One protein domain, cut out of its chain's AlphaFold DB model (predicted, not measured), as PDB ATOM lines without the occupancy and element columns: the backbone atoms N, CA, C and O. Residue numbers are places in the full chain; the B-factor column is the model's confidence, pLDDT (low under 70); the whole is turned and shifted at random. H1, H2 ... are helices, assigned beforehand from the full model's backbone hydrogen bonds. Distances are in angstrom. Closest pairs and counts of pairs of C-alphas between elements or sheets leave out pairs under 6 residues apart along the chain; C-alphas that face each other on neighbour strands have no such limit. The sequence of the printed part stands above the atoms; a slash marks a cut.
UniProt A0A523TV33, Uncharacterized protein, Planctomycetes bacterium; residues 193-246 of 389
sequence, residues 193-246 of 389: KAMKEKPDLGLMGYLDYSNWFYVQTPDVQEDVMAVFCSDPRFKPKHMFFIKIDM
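Overview. This is residues 193 to 246 of the 389 residues of an uncharacterized protein of Planctomycetes bacterium (UniProt A0A523TV33). Four short helices are set in a loose ring, with a fifth, H1, off it: the longest, H4, makes one side, H3 runs back along the other, and the touching pair H2 and H5 closes one end. H1 lies over one face of this ring, near H3 and H5, and residues 241 to 246 lead away from H5 to one far end of the domain. The contacts between helices are few, with H2 and H5 the one pair that clearly touches. The printed part has 54 residues with five named helices, in the order H1, H2, H3, H4, H5, and no named strand; the class is all helix. The whole is compact, with a radius of gyration of the C-alphas of 10.3 A, and its C-alphas span 29 by 22 by 19 A.

Along the chain. H4, residues 218 to 228, is 15.1 A long, from C-alpha 218 at (3.748, -18.318, 1.430) to C-alpha 228 at (14.519, -25.031, -6.826). Before it stands H3, residues 210 to 215, which is 8.9 A long. H5, residues 236 to 240, is 7.0 A long and ends with C-alpha 240 at (18.335, -14.606, -3.825). H2, residues 202 to 206, is 6.1 A long. H1, residues 193 to 196, is 5.2 A long and begins with C-alpha 193 at (15.109, -11.997, 5.278).

Arrangement. H4 and H3 are close but not clearly touching, their closest C-alphas being those of Gln 221 and Phe 213, 6.4 A apart. Their lines stand at a shallow tilt of 34 degrees, only just short of steep, and run opposite ways. H4 and H5 are also close but not clearly touching, with the closest C-alphas, those of Met 225 and Pro 236, 7.4 A apart. H5 and H2 touch, with the closest C-alphas, those of Phe 240 and Gly 202, 4.1 A apart. H2 and H3 are close but not clearly touching, at 5.2 A between the C-alphas of Met 204 and Ser 210, their closest. H1 is close but not clearly touching to H5, with the closest C-alphas, those of Ala 194 and Phe 240, 6.7 A apart. H1 is likewise close but not clearly touching to H3, with the closest C-alphas, those of Met 195 and Tyr 214, 7.4 A apart. H1 and H4, H2 and H4, H3 and H5, and H1 and H2 are apart. Every O i to N i+4 pair is within hydrogen-bond range in H2, H3 and H4; in H5 it is 0 of 1, beside 1 of 2 O i to N i+3 pairs, and H1 is too short for an O i to N i+4 pair.

Size, cuts and confidence. The two C-alphas farthest apart are those of Thr 217 and Met 246, at 29.6 A. The printed part has no cut. The links H1 to H2, H2 to H3 and H3 to H4 are tight, and the link H4 to H5, with 7 residues, is short; no link is long. The mean pLDDT of the printed part is 78.9, and residues 193 to 200 and 244 to 246 are under 70.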
ATOM      1  N   LYS A 193      14.622 -13.239   5.883       60.41
ATOM      2  CA  LYS A 193      15.109 -11.997   5.278       60.41
ATOM      3  C   LYS A 193      14.806 -11.940   3.778       60.41
ATOM      4  O   LYS A 193      14.294 -10.928   3.310       60.41
ATOM      5  N   ALA A 194      15.034 -13.036   3.045       56.50
ATOM      6  CA  ALA A 194      14.665 -13.135   1.632       56.50
ATOM      7  C   ALA A 194      13.156 -12.989   1.412       56.50
ATOM      8  O   ALA A 194      12.760 -12.441   0.402       56.50
ATOM      9  N   MET A 195      12.306 -13.445   2.331       61.38
ATOM     10  CA  MET A 195      10.847 -13.323   2.208       61.38
ATOM     11  C   MET A 195      10.349 -11.883   2.452       61.38
ATOM     12  O   MET A 195       9.246 -11.547   2.032       61.38
ATOM     13  N   LYS A 196      11.148 -11.030   3.112       64.62
ATOM     14  CA  LYS A 196      10.777  -9.650   3.487       64.62
ATOM     15  C   LYS A 196      11.343  -8.578   2.559       64.62
ATOM     16  O   LYS A 196      10.688  -7.566   2.333       64.62
ATOM     17  N   GLU A 197      12.546  -8.778   2.033       64.31
ATOM     18  CA  GLU A 197      13.205  -7.843   1.118       64.31
ATOM     19  C   GLU A 197      13.276  -8.482  -0.264       64.31
ATOM     20  O   GLU A 197      13.730  -9.613  -0.367       64.31
ATOM     21  N   LYS A 198      12.848  -7.775  -1.318       66.81
ATOM     22  CA  LYS A 198      12.924  -8.245  -2.707       66.81
ATOM     23  C   LYS A 198      14.363  -8.099  -3.217       66.81
ATOM     24  O   LYS A 198      14.776  -6.975  -3.504       66.81
ATOM     25  N   PRO A 199      15.138  -9.181  -3.368       65.25
ATOM     26  CA  PRO A 199      16.474  -9.082  -3.900       65.25
ATOM     27  C   PRO A 199      16.409  -9.131  -5.430       65.25
ATOM     28  O   PRO A 199      15.732  -9.971  -6.035       65.25
ATOM     29  N   ASP A 200      17.165  -8.235  -6.057       67.00
ATOM     30  CA  ASP A 200      17.377  -8.210  -7.510       67.00
ATOM     31  C   ASP A 200      18.539  -9.132  -7.943       67.00
ATOM     32  O   ASP A 200      18.939  -9.161  -9.107       67.00
ATOM     33  N   LEU A 201      19.098  -9.899  -7.002       75.56
ATOM     34  CA  LEU A 201      20.210 -10.829  -7.204       75.56
ATOM     35  C   LEU A 201      19.718 -12.291  -7.188       75.56
ATOM     36  O   LEU A 201      18.535 -12.576  -7.001       75.56
ATOM     37  N   GLY A 202      20.629 -13.243  -7.411       83.44
ATOM     38  CA  GLY A 202      20.294 -14.670  -7.373       83.44
ATOM     39  C   GLY A 202      19.632 -15.219  -8.635       83.44
ATOM     40  O   GLY A 202      19.456 -14.527  -9.639       83.44
ATOM     41  N   LEU A 203      19.263 -16.501  -8.579       80.38
ATOM     42  CA  LEU A 203      18.534 -17.174  -9.654       80.38
ATOM     43  C   LEU A 203      17.162 -16.534  -9.903       80.38
ATOM     44  O   LEU A 203      16.777 -16.390 -11.058       80.38
ATOM     45  N   MET A 204      16.446 -16.104  -8.860       82.94
ATOM     46  CA  MET A 204      15.131 -15.472  -9.019       82.94
ATOM     47  C   MET A 204      15.229 -14.123  -9.734       82.94
ATOM     48  O   MET A 204      14.460 -13.882 -10.665       82.94
ATOM     49  N   GLY A 205      16.215 -13.290  -9.383       80.69
ATOM     50  CA  GLY A 205      16.485 -12.043 -10.104       80.69
ATOM     51  C   GLY A 205      16.926 -12.301 -11.546       80.69
ATOM     52  O   GLY A 205      16.414 -11.698 -12.486       80.69
ATOM     53  N   TYR A 206      17.807 -13.280 -11.755       79.12
ATOM     54  CA  TYR A 206      18.289 -13.658 -13.084       79.12
ATOM     55  C   TYR A 206      17.178 -14.157 -14.033       79.12
ATOM     56  O   TYR A 206      17.205 -13.896 -15.245       79.12
ATOM     57  N   LEU A 207      16.195 -14.875 -13.487       75.88
ATOM     58  CA  LEU A 207      15.006 -15.347 -14.202       75.88
ATOM     59  C   LEU A 207      13.925 -14.264 -14.364       75.88
ATOM     60  O   LEU A 207      12.907 -14.548 -14.993       75.88
ATOM     61  N   ASP A 208      14.135 -13.057 -13.825       79.62
ATOM     62  CA  ASP A 208      13.129 -11.989 -13.720       79.62
ATOM     63  C   ASP A 208      11.837 -12.471 -13.024       79.62
ATOM     64  O   ASP A 208      10.708 -12.208 -13.438       79.62
ATOM     65  N   TYR A 209      12.022 -13.270 -11.967       80.06
ATOM     66  CA  TYR A 209      10.952 -13.952 -11.238       80.06
ATOM     67  C   TYR A 209      10.686 -13.390  -9.851       80.06
ATOM     68  O   TYR A 209       9.658 -13.724  -9.263       80.06
ATOM     69  N   SER A 210      11.564 -12.521  -9.341       81.00
ATOM     70  CA  SER A 210      11.419 -11.945  -8.004       81.00
ATOM     71  C   SER A 210      10.032 -11.316  -7.834       81.00
ATOM     72  O   SER A 210       9.325 -11.647  -6.892       81.00
ATOM     73  N   ASN A 211       9.570 -10.511  -8.800       81.69
ATOM     74  CA  ASN A 211       8.237  -9.891  -8.755       81.69
ATOM     75  C   ASN A 211       7.097 -10.906  -8.618       81.69
ATOM     76  O   ASN A 211       6.225 -10.735  -7.776       81.69
ATOM     77  N   TRP A 212       7.097 -11.957  -9.441       84.50
ATOM     78  CA  TRP A 212       6.054 -12.979  -9.382       84.50
ATOM     79  C   TRP A 212       6.096 -13.726  -8.049       84.50
ATOM     80  O   TRP A 212       5.047 -13.959  -7.456       84.50
ATOM     81  N   PHE A 213       7.301 -14.059  -7.572       84.44
ATOM     82  CA  PHE A 213       7.513 -14.867  -6.374       84.44
ATOM     83  C   PHE A 213       6.917 -14.191  -5.139       84.44
ATOM     84  O   PHE A 213       6.151 -14.822  -4.418       84.44
ATOM     85  N   TYR A 214       7.164 -12.890  -4.954       82.75
ATOM     86  CA  TYR A 214       6.637 -12.134  -3.809       82.75
ATOM     87  C   TYR A 214       5.132 -11.856  -3.863       82.75
ATOM     88  O   TYR A 214       4.552 -11.519  -2.837       82.75
ATOM     89  N   VAL A 215       4.491 -12.006  -5.025       84.19
ATOM     90  CA  VAL A 215       3.028 -11.876  -5.160       84.19
ATOM     91  C   VAL A 215       2.309 -13.181  -4.788       84.19
ATOM     92  O   VAL A 215       1.111 -13.164  -4.515       84.19
ATOM     93  N   GLN A 216       3.016 -14.315  -4.759       85.38
ATOM     94  CA  GLN A 216       2.424 -15.604  -4.399       85.38
ATOM     95  C   GLN A 216       2.174 -15.752  -2.895       85.38
ATOM     96  O   GLN A 216       2.767 -15.057  -2.070       85.38
ATOM     97  N   THR A 217       1.325 -16.717  -2.535       88.25
ATOM     98  CA  THR A 217       1.122 -17.105  -1.136       88.25
ATOM     99  C   THR A 217       2.385 -17.761  -0.554       88.25
ATOM    100  O   THR A 217       3.157 -18.373  -1.301       88.25
ATOM    101  N   PRO A 218       2.594 -17.693   0.777       87.75
ATOM    102  CA  PRO A 218       3.748 -18.318   1.430       87.75
ATOM    103  C   PRO A 218       3.900 -19.813   1.125       87.75
ATOM    104  O   PRO A 218       5.020 -20.283   0.929       87.75
ATOM    105  N   ASP A 219       2.787 -20.542   1.003       88.50
ATOM    106  CA  ASP A 219       2.796 -21.974   0.684       88.50
ATOM    107  C   ASP A 219       3.364 -22.236  -0.717       88.50
ATOM    108  O   ASP A 219       4.225 -23.095  -0.898       88.50
ATOM    109  N   VAL A 220       2.944 -21.443  -1.710       87.38
ATOM    110  CA  VAL A 220       3.452 -21.543  -3.088       87.38
ATOM    111  C   VAL A 220       4.925 -21.143  -3.143       87.38
ATOM    112  O   VAL A 220       5.717 -21.791  -3.828       87.38
ATOM    113  N   GLN A 221       5.321 -20.104  -2.405       87.25
ATOM    114  CA  GLN A 221       6.722 -19.694  -2.300       87.25
ATOM    115  C   GLN A 221       7.591 -20.820  -1.734       87.25
ATOM    116  O   GLN A 221       8.641 -21.131  -2.302       87.25
ATOM    117  N   GLU A 222       7.152 -21.461  -0.650       88.06
ATOM    118  CA  GLU A 222       7.855 -22.583  -0.033       88.06
ATOM    119  C   GLU A 222       7.940 -23.786  -0.970       88.06
ATOM    120  O   GLU A 222       9.022 -24.354  -1.149       88.06
ATOM    121  N   ASP A 223       6.841 -24.127  -1.639       91.31
ATOM    122  CA  ASP A 223       6.802 -25.236  -2.582       91.31
ATOM    123  C   ASP A 223       7.756 -25.039  -3.758       91.31
ATOM    124  O   ASP A 223       8.477 -25.967  -4.147       91.31
ATOM    125  N   VAL A 224       7.781 -23.828  -4.312       88.81
ATOM    126  CA  VAL A 224       8.668 -23.444  -5.410       88.81
ATOM    127  C   VAL A 224      10.118 -23.461  -4.939       88.81
ATOM    128  O   VAL A 224      10.968 -24.060  -5.601       88.81
ATOM    129  N   MET A 225      10.409 -22.890  -3.768       88.25
ATOM    130  CA  MET A 225      11.751 -22.904  -3.184       88.25
ATOM    131  C   MET A 225      12.260 -24.319  -2.929       88.25
ATOM    132  O   MET A 225      13.415 -24.611  -3.247       88.25
ATOM    133  N   ALA A 226      11.407 -25.214  -2.430       89.75
ATOM    134  CA  ALA A 226      11.743 -26.620  -2.238       89.75
ATOM    135  C   ALA A 226      12.104 -27.305  -3.565       89.75
ATOM    136  O   ALA A 226      13.057 -28.082  -3.622       89.75
ATOM    137  N   VAL A 227      11.398 -26.989  -4.658       91.12
ATOM    138  CA  VAL A 227      11.724 -27.529  -5.987       91.12
ATOM    139  C   VAL A 227      13.047 -26.969  -6.506       91.12
ATOM    140  O   VAL A 227      13.898 -27.736  -6.959       91.12
ATOM    141  N   PHE A 228      13.268 -25.660  -6.400       86.56
ATOM    142  CA  PHE A 228      14.519 -25.031  -6.826       86.56
ATOM    143  C   PHE A 228      15.735 -25.514  -6.017       86.56
ATOM    144  O   PHE A 228      16.817 -25.680  -6.586       86.56
ATOM    145  N   CYS A 229      15.551 -25.800  -4.726       86.81
ATOM    146  CA  CYS A 229      16.594 -26.301  -3.826       86.81
ATOM    147  C   CYS A 229      16.658 -27.837  -3.754       86.81
ATOM    148  O   CYS A 229      17.388 -28.380  -2.928       86.81
ATOM    149  N   SER A 230      15.907 -28.548  -4.603       85.50
ATOM    150  CA  SER A 230      15.932 -30.019  -4.650       85.50
ATOM    151  C   SER A 230      17.266 -30.579  -5.153       85.50
ATOM    152  O   SER A 230      17.609 -31.726  -4.871       85.50
ATOM    153  N   ASP A 231      18.036 -29.773  -5.887       82.50
ATOM    154  CA  ASP A 231      19.401 -30.102  -6.275       82.50
ATOM    155  C   ASP A 231      20.369 -29.612  -5.181       82.50
ATOM    156  O   ASP A 231      20.394 -28.409  -4.903       82.50
ATOM    157  N   PRO A 232      21.201 -30.491  -4.587       81.19
ATOM    158  CA  PRO A 232      22.110 -30.135  -3.492       81.19
ATOM    159  C   PRO A 232      23.070 -28.983  -3.817       81.19
ATOM    160  O   PRO A 232      23.582 -28.316  -2.915       81.19
ATOM    161  N   ARG A 233      23.322 -28.736  -5.110       80.00
ATOM    162  CA  ARG A 233      24.173 -27.638  -5.588       80.00
ATOM    163  C   ARG A 233      23.534 -26.269  -5.360       80.00
ATOM    164  O   ARG A 233      24.244 -25.278  -5.216       80.00
ATOM    165  N   PHE A 234      22.207 -26.203  -5.289       81.06
ATOM    166  CA  PHE A 234      21.448 -24.966  -5.172       81.06
ATOM    167  C   PHE A 234      20.867 -24.807  -3.763       81.06
ATOM    168  O   PHE A 234      19.766 -25.238  -3.453       81.06
ATOM    169  N   LYS A 235      21.620 -24.130  -2.892       82.62
ATOM    170  CA  LYS A 235      21.129 -23.670  -1.575       82.62
ATOM    171  C   LYS A 235      20.235 -22.420  -1.705       82.62
ATOM    172  O   LYS A 235      20.473 -21.652  -2.639       82.62
ATOM    173  N   PRO A 236      19.346 -22.115  -0.735       80.31
ATOM    174  CA  PRO A 236      18.482 -20.923  -0.759       80.31
ATOM    175  C   PRO A 236      19.221 -19.609  -1.033       80.31
ATOM    176  O   PRO A 236      18.731 -18.755  -1.765       80.31
ATOM    177  N   LYS A 237      20.463 -19.473  -0.547       79.94
ATOM    178  CA  LYS A 237      21.288 -18.291  -0.827       79.94
ATOM    179  C   LYS A 237      21.601 -18.058  -2.312       79.94
ATOM    180  O   LYS A 237      21.769 -16.914  -2.724       79.94
ATOM    181  N   HIS A 238      21.631 -19.111  -3.129       81.75
ATOM    182  CA  HIS A 238      21.815 -19.001  -4.580       81.75
ATOM    183  C   HIS A 238      20.560 -18.488  -5.291       81.75
ATOM    184  O   HIS A 238      20.654 -17.961  -6.396       81.75
ATOM    185  N   MET A 239      19.387 -18.614  -4.665       81.00
ATOM    186  CA  MET A 239      18.133 -18.137  -5.247       81.00
ATOM    187  C   MET A 239      18.016 -16.620  -5.190       81.00
ATOM    188  O   MET A 239      17.450 -16.035  -6.107       81.00
ATOM    189  N   PHE A 240      18.602 -16.002  -4.164       79.62
ATOM    190  CA  PHE A 240      18.335 -14.606  -3.825       79.62
ATOM    191  C   PHE A 240      19.581 -13.725  -3.718       79.62
ATOM    192  O   PHE A 240      19.518 -12.547  -4.040       79.62
ATOM    193  N   PHE A 241      20.719 -14.257  -3.266       74.56
ATOM    194  CA  PHE A 241      21.833 -13.410  -2.820       74.56
ATOM    195  C   PHE A 241      23.094 -13.559  -3.665       74.56
ATOM    196  O   PHE A 241      23.845 -12.602  -3.830       74.56
ATOM    197  N   ILE A 242      23.340 -14.743  -4.228       76.56
ATOM    198  CA  ILE A 242      24.538 -14.973  -5.039       76.56
ATOM    199  C   ILE A 242      24.257 -14.525  -6.465       76.56
ATOM    200  O   ILE A 242      23.437 -15.119  -7.156       76.56
ATOM    201  N   LYS A 243      24.952 -13.483  -6.918       74.75
ATOM    202  CA  LYS A 243      24.889 -13.033  -8.307       74.75
ATOM    203  C   LYS A 243      25.302 -14.178  -9.235       74.75
ATOM    204  O   LYS A 243      26.405 -14.708  -9.128       74.75
ATOM    205  N   ILE A 244      24.397 -14.573 -10.124       69.25
ATOM    206  CA  ILE A 244      24.649 -15.610 -11.121       69.25
ATOM    207  C   ILE A 244      24.990 -14.906 -12.433       69.25
ATOM    208  O   ILE A 244      24.099 -14.432 -13.134       69.25
ATOM    209  N   ASP A 245      26.283 -14.825 -12.749       56.88
ATOM    210  CA  ASP A 245      26.755 -14.206 -13.994       56.88
ATOM    211  C   ASP A 245      26.691 -15.183 -15.181       56.88
ATOM    212  O   ASP A 245      26.336 -14.790 -16.293       56.88
ATOM    213  N   MET A 246      26.959 -16.472 -14.945       53.91
ATOM    214  CA  MET A 246      26.775 -17.557 -15.913       53.91
ATOM    215  C   MET A 246      26.331 -18.836 -15.206       53.91
ATOM    216  O   MET A 246      26.815 -19.170 -14.124       53.91
TER     217      MET A 246